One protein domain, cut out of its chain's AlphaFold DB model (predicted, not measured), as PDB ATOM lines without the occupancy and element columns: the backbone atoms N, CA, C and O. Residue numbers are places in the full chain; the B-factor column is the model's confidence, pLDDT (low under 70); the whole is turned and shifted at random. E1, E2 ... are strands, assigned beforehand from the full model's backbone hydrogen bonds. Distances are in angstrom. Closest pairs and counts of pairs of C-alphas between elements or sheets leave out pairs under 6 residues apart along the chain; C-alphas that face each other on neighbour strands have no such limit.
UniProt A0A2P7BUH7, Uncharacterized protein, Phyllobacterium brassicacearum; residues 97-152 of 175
ATOM      1  N   ALA A  97       3.200  49.202  52.561       93.00
ATOM      2  CA  ALA A  97       2.732  48.099  53.387       93.00
ATOM      3  C   ALA A  97       1.352  47.645  52.895       93.00
ATOM      4  O   ALA A  97       0.407  48.432  52.837       93.00
ATOM      5  N   VAL A  98       1.247  46.375  52.526       89.56
ATOM      6  CA  VAL A  98       0.003  45.749  52.084       89.56
ATOM      7  C   VAL A  98      -0.227  44.464  52.844       89.56
ATOM      8  O   VAL A  98       0.683  43.842  53.383       89.56
ATOM      9  N   ASN A  99      -1.478  44.060  52.844       87.75
ATOM     10  CA  ASN A  99      -1.976  42.905  53.545       87.75
ATOM     11  C   ASN A  99      -2.512  41.955  52.468       87.75
ATOM     12  O   ASN A  99      -3.473  42.287  51.770       87.75
ATOM     13  N   ARG A 100      -1.819  40.833  52.236       79.94
ATOM     14  CA  ARG A 100      -2.117  39.897  51.140       79.94
ATOM     15  C   ARG A 100      -2.244  38.473  51.666       79.94
ATOM     16  O   ARG A 100      -1.421  38.005  52.452       79.94
ATOM     17  N   THR A 101      -3.226  37.752  51.145       75.25
ATOM     18  CA  THR A 101      -3.312  36.293  51.271       75.25
ATOM     19  C   THR A 101      -2.580  35.680  50.080       75.25
ATOM     20  O   THR A 101      -3.035  35.830  48.945       75.25
ATOM     21  N   ILE A 102      -1.427  35.046  50.319       64.81
ATOM     22  CA  ILE A 102      -0.622  34.375  49.285       64.81
ATOM     23  C   ILE A 102      -0.607  32.869  49.574       64.81
ATOM     24  O   ILE A 102      -0.207  32.458  50.660       64.81
ATOM     25  N   GLY A 103      -1.021  32.071  48.586       60.19
ATOM     26  CA  GLY A 103      -1.147  30.608  48.656       60.19
ATOM     27  C   GLY A 103      -2.586  30.113  48.859       60.19
ATOM     28  O   GLY A 103      -3.453  30.873  49.286       60.19
ATOM     29  N   ASP A 104      -2.820  28.833  48.550       56.44
ATOM     30  CA  ASP A 104      -4.138  28.171  48.648       56.44
ATOM     31  C   ASP A 104      -4.415  27.594  50.044       56.44
ATOM     32  O   ASP A 104      -5.532  27.209  50.375       56.44
ATOM     33  N   LYS A 105      -3.393  27.557  50.906       53.56
ATOM     34  CA  LYS A 105      -3.474  26.968  52.246       53.56
ATOM     35  C   LYS A 105      -3.500  28.033  53.333       53.56
ATOM     36  O   LYS A 105      -2.526  28.176  54.061       53.56
ATOM     37  N   GLY A 106      -4.610  28.769  53.415       51.22
ATOM     38  CA  GLY A 106      -5.247  29.250  54.655       51.22
ATOM     39  C   GLY A 106      -4.445  30.009  55.728       51.22
ATOM     40  O   GLY A 106      -5.036  30.403  56.729       51.22
ATOM     41  N   ARG A 107      -3.140  30.261  55.584       54.25
ATOM     42  CA  ARG A 107      -2.419  31.179  56.468       54.25
ATOM     43  C   ARG A 107      -2.803  32.573  56.016       54.25
ATOM     44  O   ARG A 107      -2.413  32.994  54.932       54.25
ATOM     45  N   GLY A 108      -3.666  33.185  56.820       60.94
ATOM     46  CA  GLY A 108      -4.384  34.412  56.520       60.94
ATOM     47  C   GLY A 108      -3.515  35.611  56.152       60.94
ATOM     48  O   GLY A 108      -2.331  35.524  55.838       60.94
ATOM     49  N   ASN A 109      -4.165  36.764  56.176       72.06
ATOM     50  CA  ASN A 109      -3.617  38.043  55.765       72.06
ATOM     51  C   ASN A 109      -2.204  38.309  56.337       72.06
ATOM     52  O   ASN A 109      -2.058  38.576  57.531       72.06
ATOM     53  N   ARG A 110      -1.161  38.221  55.496       81.38
ATOM     54  CA  ARG A 110       0.230  38.509  55.879       81.38
ATOM     55  C   ARG A 110       0.619  39.894  55.372       81.38
ATOM     56  O   ARG A 110       0.266  40.273  54.253       81.38
ATOM     57  N   ARG A 111       1.373  40.632  56.189       88.94
ATOM     58  CA  ARG A 111       1.942  41.928  55.809       88.94
ATOM     59  C   ARG A 111       3.115  41.726  54.842       88.94
ATOM     60  O   ARG A 111       4.013  40.934  55.127       88.94
ATOM     61  N   TYR A 112       3.110  42.466  53.740       89.94
ATOM     62  CA  TYR A 112       4.173  42.544  52.737       89.94
ATOM     63  C   TYR A 112       4.506  44.003  52.431       89.94
ATOM     64  O   TYR A 112       3.680  44.893  52.633       89.94
ATOM     65  N   CYS A 113       5.696  44.227  51.890       93.44
ATOM     66  CA  CYS A 113       6.094  45.483  51.280       93.44
ATOM     67  C   CYS A 113       5.959  45.366  49.765       93.44
ATOM     68  O   CYS A 113       6.538  44.474  49.139       93.44
ATOM     69  N   GLU A 114       5.145  46.249  49.199       92.50
ATOM     70  CA  GLU A 114       4.729  46.225  47.805       92.50
ATOM     71  C   GLU A 114       5.414  47.327  46.997       92.50
ATOM     72  O   GLU A 114       5.317  48.508  47.344       92.50
ATOM     73  N   THR A 115       6.021  46.958  45.872       92.69
ATOM     74  CA  THR A 115       6.409  47.894  44.807       92.69
ATOM     75  C   THR A 115       5.479  47.745  43.608       92.69
ATOM     76  O   THR A 115       4.850  46.706  43.410       92.69
ATOM     77  N   PHE A 116       5.367  48.806  42.805       90.88
ATOM     78  CA  PHE A 116       4.576  48.803  41.578       90.88
ATOM     79  C   PHE A 116       5.364  49.433  40.437       90.88
ATOM     80  O   PHE A 116       5.727  50.605  40.513       90.88
ATOM     81  N   ALA A 117       5.581  48.660  39.378       90.56
ATOM     82  CA  ALA A 117       6.280  49.079  38.173       90.56
ATOM     83  C   ALA A 117       5.305  49.081  36.978       90.56
ATOM     84  O   ALA A 117       4.822  48.011  36.597       90.56
ATOM     85  N   PRO A 118       4.983  50.245  36.381       89.69
ATOM     86  CA  PRO A 118       4.127  50.320  35.198       89.69
ATOM     87  C   PRO A 118       4.664  49.490  34.024       89.69
ATOM     88  O   PRO A 118       5.853  49.535  33.720       89.69
ATOM     89  N   VAL A 119       3.778  48.783  33.321       85.81
ATOM     90  CA  VAL A 119       4.104  48.070  32.077       85.81
ATOM     91  C   VAL A 119       3.600  48.900  30.899       85.81
ATOM     92  O   VAL A 119       2.398  49.121  30.739       85.81
ATOM     93  N   LYS A 120       4.521  49.383  30.060       85.00
ATOM     94  CA  LYS A 120       4.185  50.215  28.896       85.00
ATOM     95  C   LYS A 120       3.421  49.388  27.854       85.00
ATOM     96  O   LYS A 120       3.829  48.284  27.518       85.00
ATOM     97  N   GLY A 121       2.320  49.931  27.332       78.75
ATOM     98  CA  GLY A 121       1.527  49.298  26.267       78.75
ATOM     99  C   GLY A 121       0.597  48.164  26.718       78.75
ATOM    100  O   GLY A 121      -0.171  47.658  25.900       78.75
ATOM    101  N   ALA A 122       0.601  47.792  28.004       77.00
ATOM    102  CA  ALA A 122      -0.339  46.811  28.536       77.00
ATOM    103  C   ALA A 122      -1.767  47.384  28.562       77.00
ATOM    104  O   ALA A 122      -2.019  48.444  29.139       77.00
ATOM    105  N   ARG A 123      -2.705  46.673  27.921       71.50
ATOM    106  CA  ARG A 123      -4.147  47.002  27.891       71.50
ATOM    107  C   ARG A 123      -4.998  46.025  28.708       71.50
ATOM    108  O   ARG A 123      -6.123  46.353  29.075       71.50
ATOM    109  N   SER A 124      -4.439  44.861  29.013       71.88
ATOM    110  CA  SER A 124      -4.986  43.815  29.873       71.88
ATOM    111  C   SER A 124      -3.828  42.958  30.398       71.88
ATOM    112  O   SER A 124      -2.761  42.914  29.785       71.88
ATOM    113  N   ILE A 125      -4.021  42.297  31.540       66.19
ATOM    114  CA  ILE A 125      -3.127  41.230  32.013       66.19
ATOM    115  C   ILE A 125      -3.793  39.908  31.627       66.19
ATOM    116  O   ILE A 125      -4.987  39.731  31.884       66.19
ATOM    117  N   GLY A 126      -3.047  39.014  30.974       58.78
ATOM    118  CA  GLY A 126      -3.533  37.693  30.587       58.78
ATOM    119  C   GLY A 126      -4.006  36.904  31.806       58.78
ATOM    120  O   GLY A 126      -3.353  36.889  32.844       58.78
ATOM    121  N   ARG A 127      -5.168  36.260  31.683       52.78
ATOM    122  CA  ARG A 127      -5.781  35.421  32.719       52.78
ATOM    123  C   ARG A 127      -5.148  34.024  32.664       52.78
ATOM    124  O   ARG A 127      -5.822  33.048  32.370       52.78
ATOM    125  N   GLY A 128      -3.832  33.963  32.814       49.88
ATOM    126  CA  GLY A 128      -3.037  32.748  32.680       49.88
ATOM    127  C   GLY A 128      -1.964  32.760  33.749       49.88
ATOM    128  O   GLY A 128      -1.085  33.608  33.710       49.88
ATOM    129  N   ASP A 129      -2.107  31.831  34.683       43.69
ATOM    130  CA  ASP A 129      -1.416  31.701  35.957       43.69
ATOM    131  C   ASP A 129      -1.836  32.648  37.081       43.69
ATOM    132  O   ASP A 129      -2.273  33.779  36.907       43.69
ATOM    133  N   SER A 130      -1.747  32.095  38.282       50.50
ATOM    134  CA  SER A 130      -2.101  32.594  39.615       50.50
ATOM    135  C   SER A 130      -1.310  33.839  40.074       50.50
ATOM    136  O   SER A 130      -0.959  34.003  41.248       50.50
ATOM    137  N   ASP A 131      -1.046  34.752  39.143       51.44
ATOM    138  CA  ASP A 131      -0.038  35.791  39.226       51.44
ATOM    139  C   ASP A 131      -0.578  37.038  39.941       51.44
ATOM    140  O   ASP A 131      -0.936  38.068  39.363       51.44
ATOM    141  N   ARG A 132      -0.566  36.969  41.278       59.00
ATOM    142  CA  ARG A 132      -0.690  38.124  42.192       59.00
ATOM    143  C   ARG A 132       0.399  39.202  41.955       59.00
ATOM    144  O   ARG A 132       0.466  40.167  42.714       59.00
ATOM    145  N   GLN A 133       1.248  39.038  40.932       72.69
ATOM    146  CA  GLN A 133       2.293  39.952  40.481       72.69
ATOM    147  C   GLN A 133       1.821  41.033  39.511       72.69
ATOM    148  O   GLN A 133       2.644  41.832  39.088       72.69
ATOM    149  N   TYR A 134       0.547  41.131  39.141       77.94
ATOM    150  CA  TYR A 134       0.092  42.255  38.319       77.94
ATOM    151  C   TYR A 134      -1.126  42.952  38.923       77.94
ATOM    152  O   TYR A 134      -2.010  42.325  39.505       77.94
ATOM    153  N   ALA A 135      -1.174  44.277  38.791       82.62
ATOM    154  CA  ALA A 135      -2.277  45.096  39.276       82.62
ATOM    155  C   ALA A 135      -2.578  46.262  38.332       82.62
ATOM    156  O   ALA A 135      -1.736  46.700  37.544       82.62
ATOM    157  N   VAL A 136      -3.790  46.798  38.460       86.88
ATOM    158  CA  VAL A 136      -4.182  48.076  37.859       86.88
ATOM    159  C   VAL A 136      -4.257  49.116  38.955       86.88
ATOM    160  O   VAL A 136      -4.889  48.887  39.984       86.88
ATOM    161  N   ARG A 137      -3.641  50.272  38.722       88.44
ATOM    162  CA  ARG A 137      -3.758  51.441  39.594       88.44
ATOM    163  C   ARG A 137      -4.264  52.633  38.799       88.44
ATOM    164  O   ARG A 137      -3.979  52.758  37.611       88.44
ATOM    165  N   ILE A 138      -5.005  53.515  39.460       90.62
ATOM    166  CA  ILE A 138      -5.356  54.819  38.900       90.62
ATOM    167  C   ILE A 138      -4.228  55.785  39.253       90.62
ATOM    168  O   ILE A 138      -3.970  56.029  40.429       90.62
ATOM    169  N   ILE A 139      -3.535  56.296  38.239       89.31
ATOM    170  CA  ILE A 139      -2.456  57.277  38.385       89.31
ATOM    171  C   ILE A 139      -2.826  58.465  37.506       89.31
ATOM    172  O   ILE A 139      -3.017  58.302  36.301       89.31
ATOM    173  N   ASN A 140      -2.975  59.649  38.109       92.69
ATOM    174  CA  ASN A 140      -3.389  60.876  37.418       92.69
ATOM    175  C   ASN A 140      -4.662  60.683  36.567       92.69
ATOM    176  O   ASN A 140      -4.707  61.050  35.395       92.69
ATOM    177  N   GLY A 141      -5.672  60.008  37.128       92.25
ATOM    178  CA  GLY A 141      -6.948  59.731  36.454       92.25
ATOM    179  C   GLY A 141      -6.902  58.662  35.353       92.25
ATOM    180  O   GLY A 141      -7.945  58.307  34.813       92.25
ATOM    181  N   LYS A 142      -5.732  58.099  35.026       90.38
ATOM    182  CA  LYS A 142      -5.582  57.052  34.002       90.38
ATOM    183  C   LYS A 142      -5.387  55.679  34.638       90.38
ATOM    184  O   LYS A 142      -4.683  55.537  35.638       90.38
ATOM    185  N   ARG A 143      -5.979  54.646  34.029       90.06
ATOM    186  CA  ARG A 143      -5.708  53.243  34.382       90.06
ATOM    187  C   ARG A 143      -4.307  52.869  33.912       90.06
ATOM    188  O   ARG A 143      -4.046  52.834  32.713       90.06
ATOM    189  N   VAL A 144      -3.429  52.564  34.858       89.69
ATOM    190  CA  VAL A 144      -2.064  52.102  34.609       89.69
ATOM    191  C   VAL A 144      -1.951  50.653  35.051       89.69
ATOM    192  O   VAL A 144      -2.186  50.319  36.212       89.69
ATOM    193  N   TRP A 145      -1.589  49.796  34.107       88.94
ATOM    194  CA  TRP A 145      -1.274  48.396  34.349       88.94
ATOM    195  C   TRP A 145       0.191  48.291  34.761       88.94
ATOM    196  O   TRP A 145       1.049  48.969  34.194       88.94
ATOM    197  N   GLY A 146       0.491  47.463  35.753       87.75
ATOM    198  CA  GLY A 146       1.858  47.312  36.227       87.75
ATOM    199  C   GLY A 146       2.098  46.005  36.953       87.75
ATOM    200  O   GLY A 146       1.162  45.332  37.391       87.75
ATOM    201  N   ARG A 147       3.379  45.666  37.076       87.50
ATOM    202  CA  ARG A 147       3.845  44.554  37.888       87.50
ATOM    203  C   ARG A 147       3.928  44.992  39.345       87.50
ATOM    204  O   ARG A 147       4.461  46.051  39.661       87.50
ATOM    205  N   VAL A 148       3.402  44.155  40.214       87.69
ATOM    206  CA  VAL A 148       3.521  44.204  41.658       87.69
ATOM    207  C   VAL A 148       4.606  43.229  42.087       87.69
ATOM    208  O   VAL A 148       4.588  42.066  41.692       87.69
ATOM    209  N   GLN A 149       5.529  43.684  42.926       89.19
ATOM    210  CA  GLN A 149       6.440  42.783  43.625       89.19
ATOM    211  C   GLN A 149       6.168  42.877  45.117       89.19
ATOM    212  O   GLN A 149       6.011  43.966  45.669       89.19
ATOM    213  N   LEU A 150       6.091  41.712  45.750       87.75
ATOM    214  CA  LEU A 150       5.876  41.579  47.180       87.75
ATOM    215  C   LEU A 150       7.161  41.059  47.803       87.75
ATOM    216  O   LEU A 150       7.715  40.052  47.370       87.75
ATOM    217  N   SER A 151       7.603  41.742  48.843       90.44
ATOM    218  CA  SER A 151       8.692  41.305  49.707       90.44
ATOM    219  C   SER A 151       8.179  41.229  51.139       90.44
ATOM    220  O   SER A 151       7.219  41.911  51.505       90.44
ATOM    221  N   LEU A 152       8.768  40.359  51.955       90.38
ATOM    222  CA  LEU A 152       8.498  40.405  53.387       90.38
ATOM    223  C   LEU A 152       9.124  41.677  53.965       90.38
ATOM    224  O   LEU A 152      10.215  42.046  53.525       90.38
TER     225      LEU A 152
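Overview. This is residues 97 to 152 of the 175 residues of an uncharacterized protein of Phyllobacterium brassicacearum (UniProt A0A2P7BUH7). Picture a single strongly twisted sheet of four strands, curled like part of a barrel but left open, in which two hairpins, E1 with E2 and E3 with E4, join through their long strands E2 and E4. Short E1 pairs near the beginning of E2 and E3 pairs along the earlier part of E4, at opposite edges of the sheet, while two loops, residues 101 to 109 and 119 to 133, link the strands. The printed part has 56 residues with no named helix and four named strands, E1 to E4 along the chain; the sheet's order is E1, E2, E4, E3, all antiparallel, and the class is all strand. The whole is only just loose, close to compact, with a radius of gyration of the C-alphas of 12.6 A and spans of 35 by 25 by 16 A.

Along the chain. Find C-alpha 97 at (2.732, 48.099, 53.387); from there E1 runs through residues 97 to 100. Next look for C-alpha 110 at (0.230, 38.509, 55.879), where E2 begins; it covers residues 110 to 118 over 24.1 A and bends by 51 degrees at residue 113. E3 follows at residues 134 to 139, 15.2 A long. E4, residues 142 to 151, is the longest strand at 26.4 A; it bends by 54 degrees at residue 145 and ends with C-alpha 151 at (8.692, 41.305, 49.707).

Arrangement. Begin at E1, an edge strand, which forms an antiparallel hairpin with E2: N 98 is 2.9 A from O 112, within hydrogen-bond range, and N 112 is 2.8 A from O 98. The pairing of E2 is staggered: residues 110 to 113 pair with E1, and residues 113 to 118 pair with E4. Between the antiparallel inner strands E2 and E4, look at N 113 and O 151, 2.8 A apart and within hydrogen-bond range; their directions stand at 135 degrees. E3, the other edge strand, forms an antiparallel hairpin with E4, where N 144 and O 137 are 2.8 A apart, within hydrogen-bond range. E1 is apart from both E3 and E4, and E2 and E3 are only just apart, closest at 8.1 A.

Size, cuts and confidence. The two C-alphas farthest apart are those of Lys 105 and Asn 140, 37.0 A. The printed part has no cut. The link from E3 to E4 is tight, that from E1 to E2 is short, and that from E2 to E3, residues 119 to 133, is long. Look in the B-factor column for low confidence, under 70, at residues 102 to 108 and 125 to 132; the mean pLDDT of the printed part is 77.9.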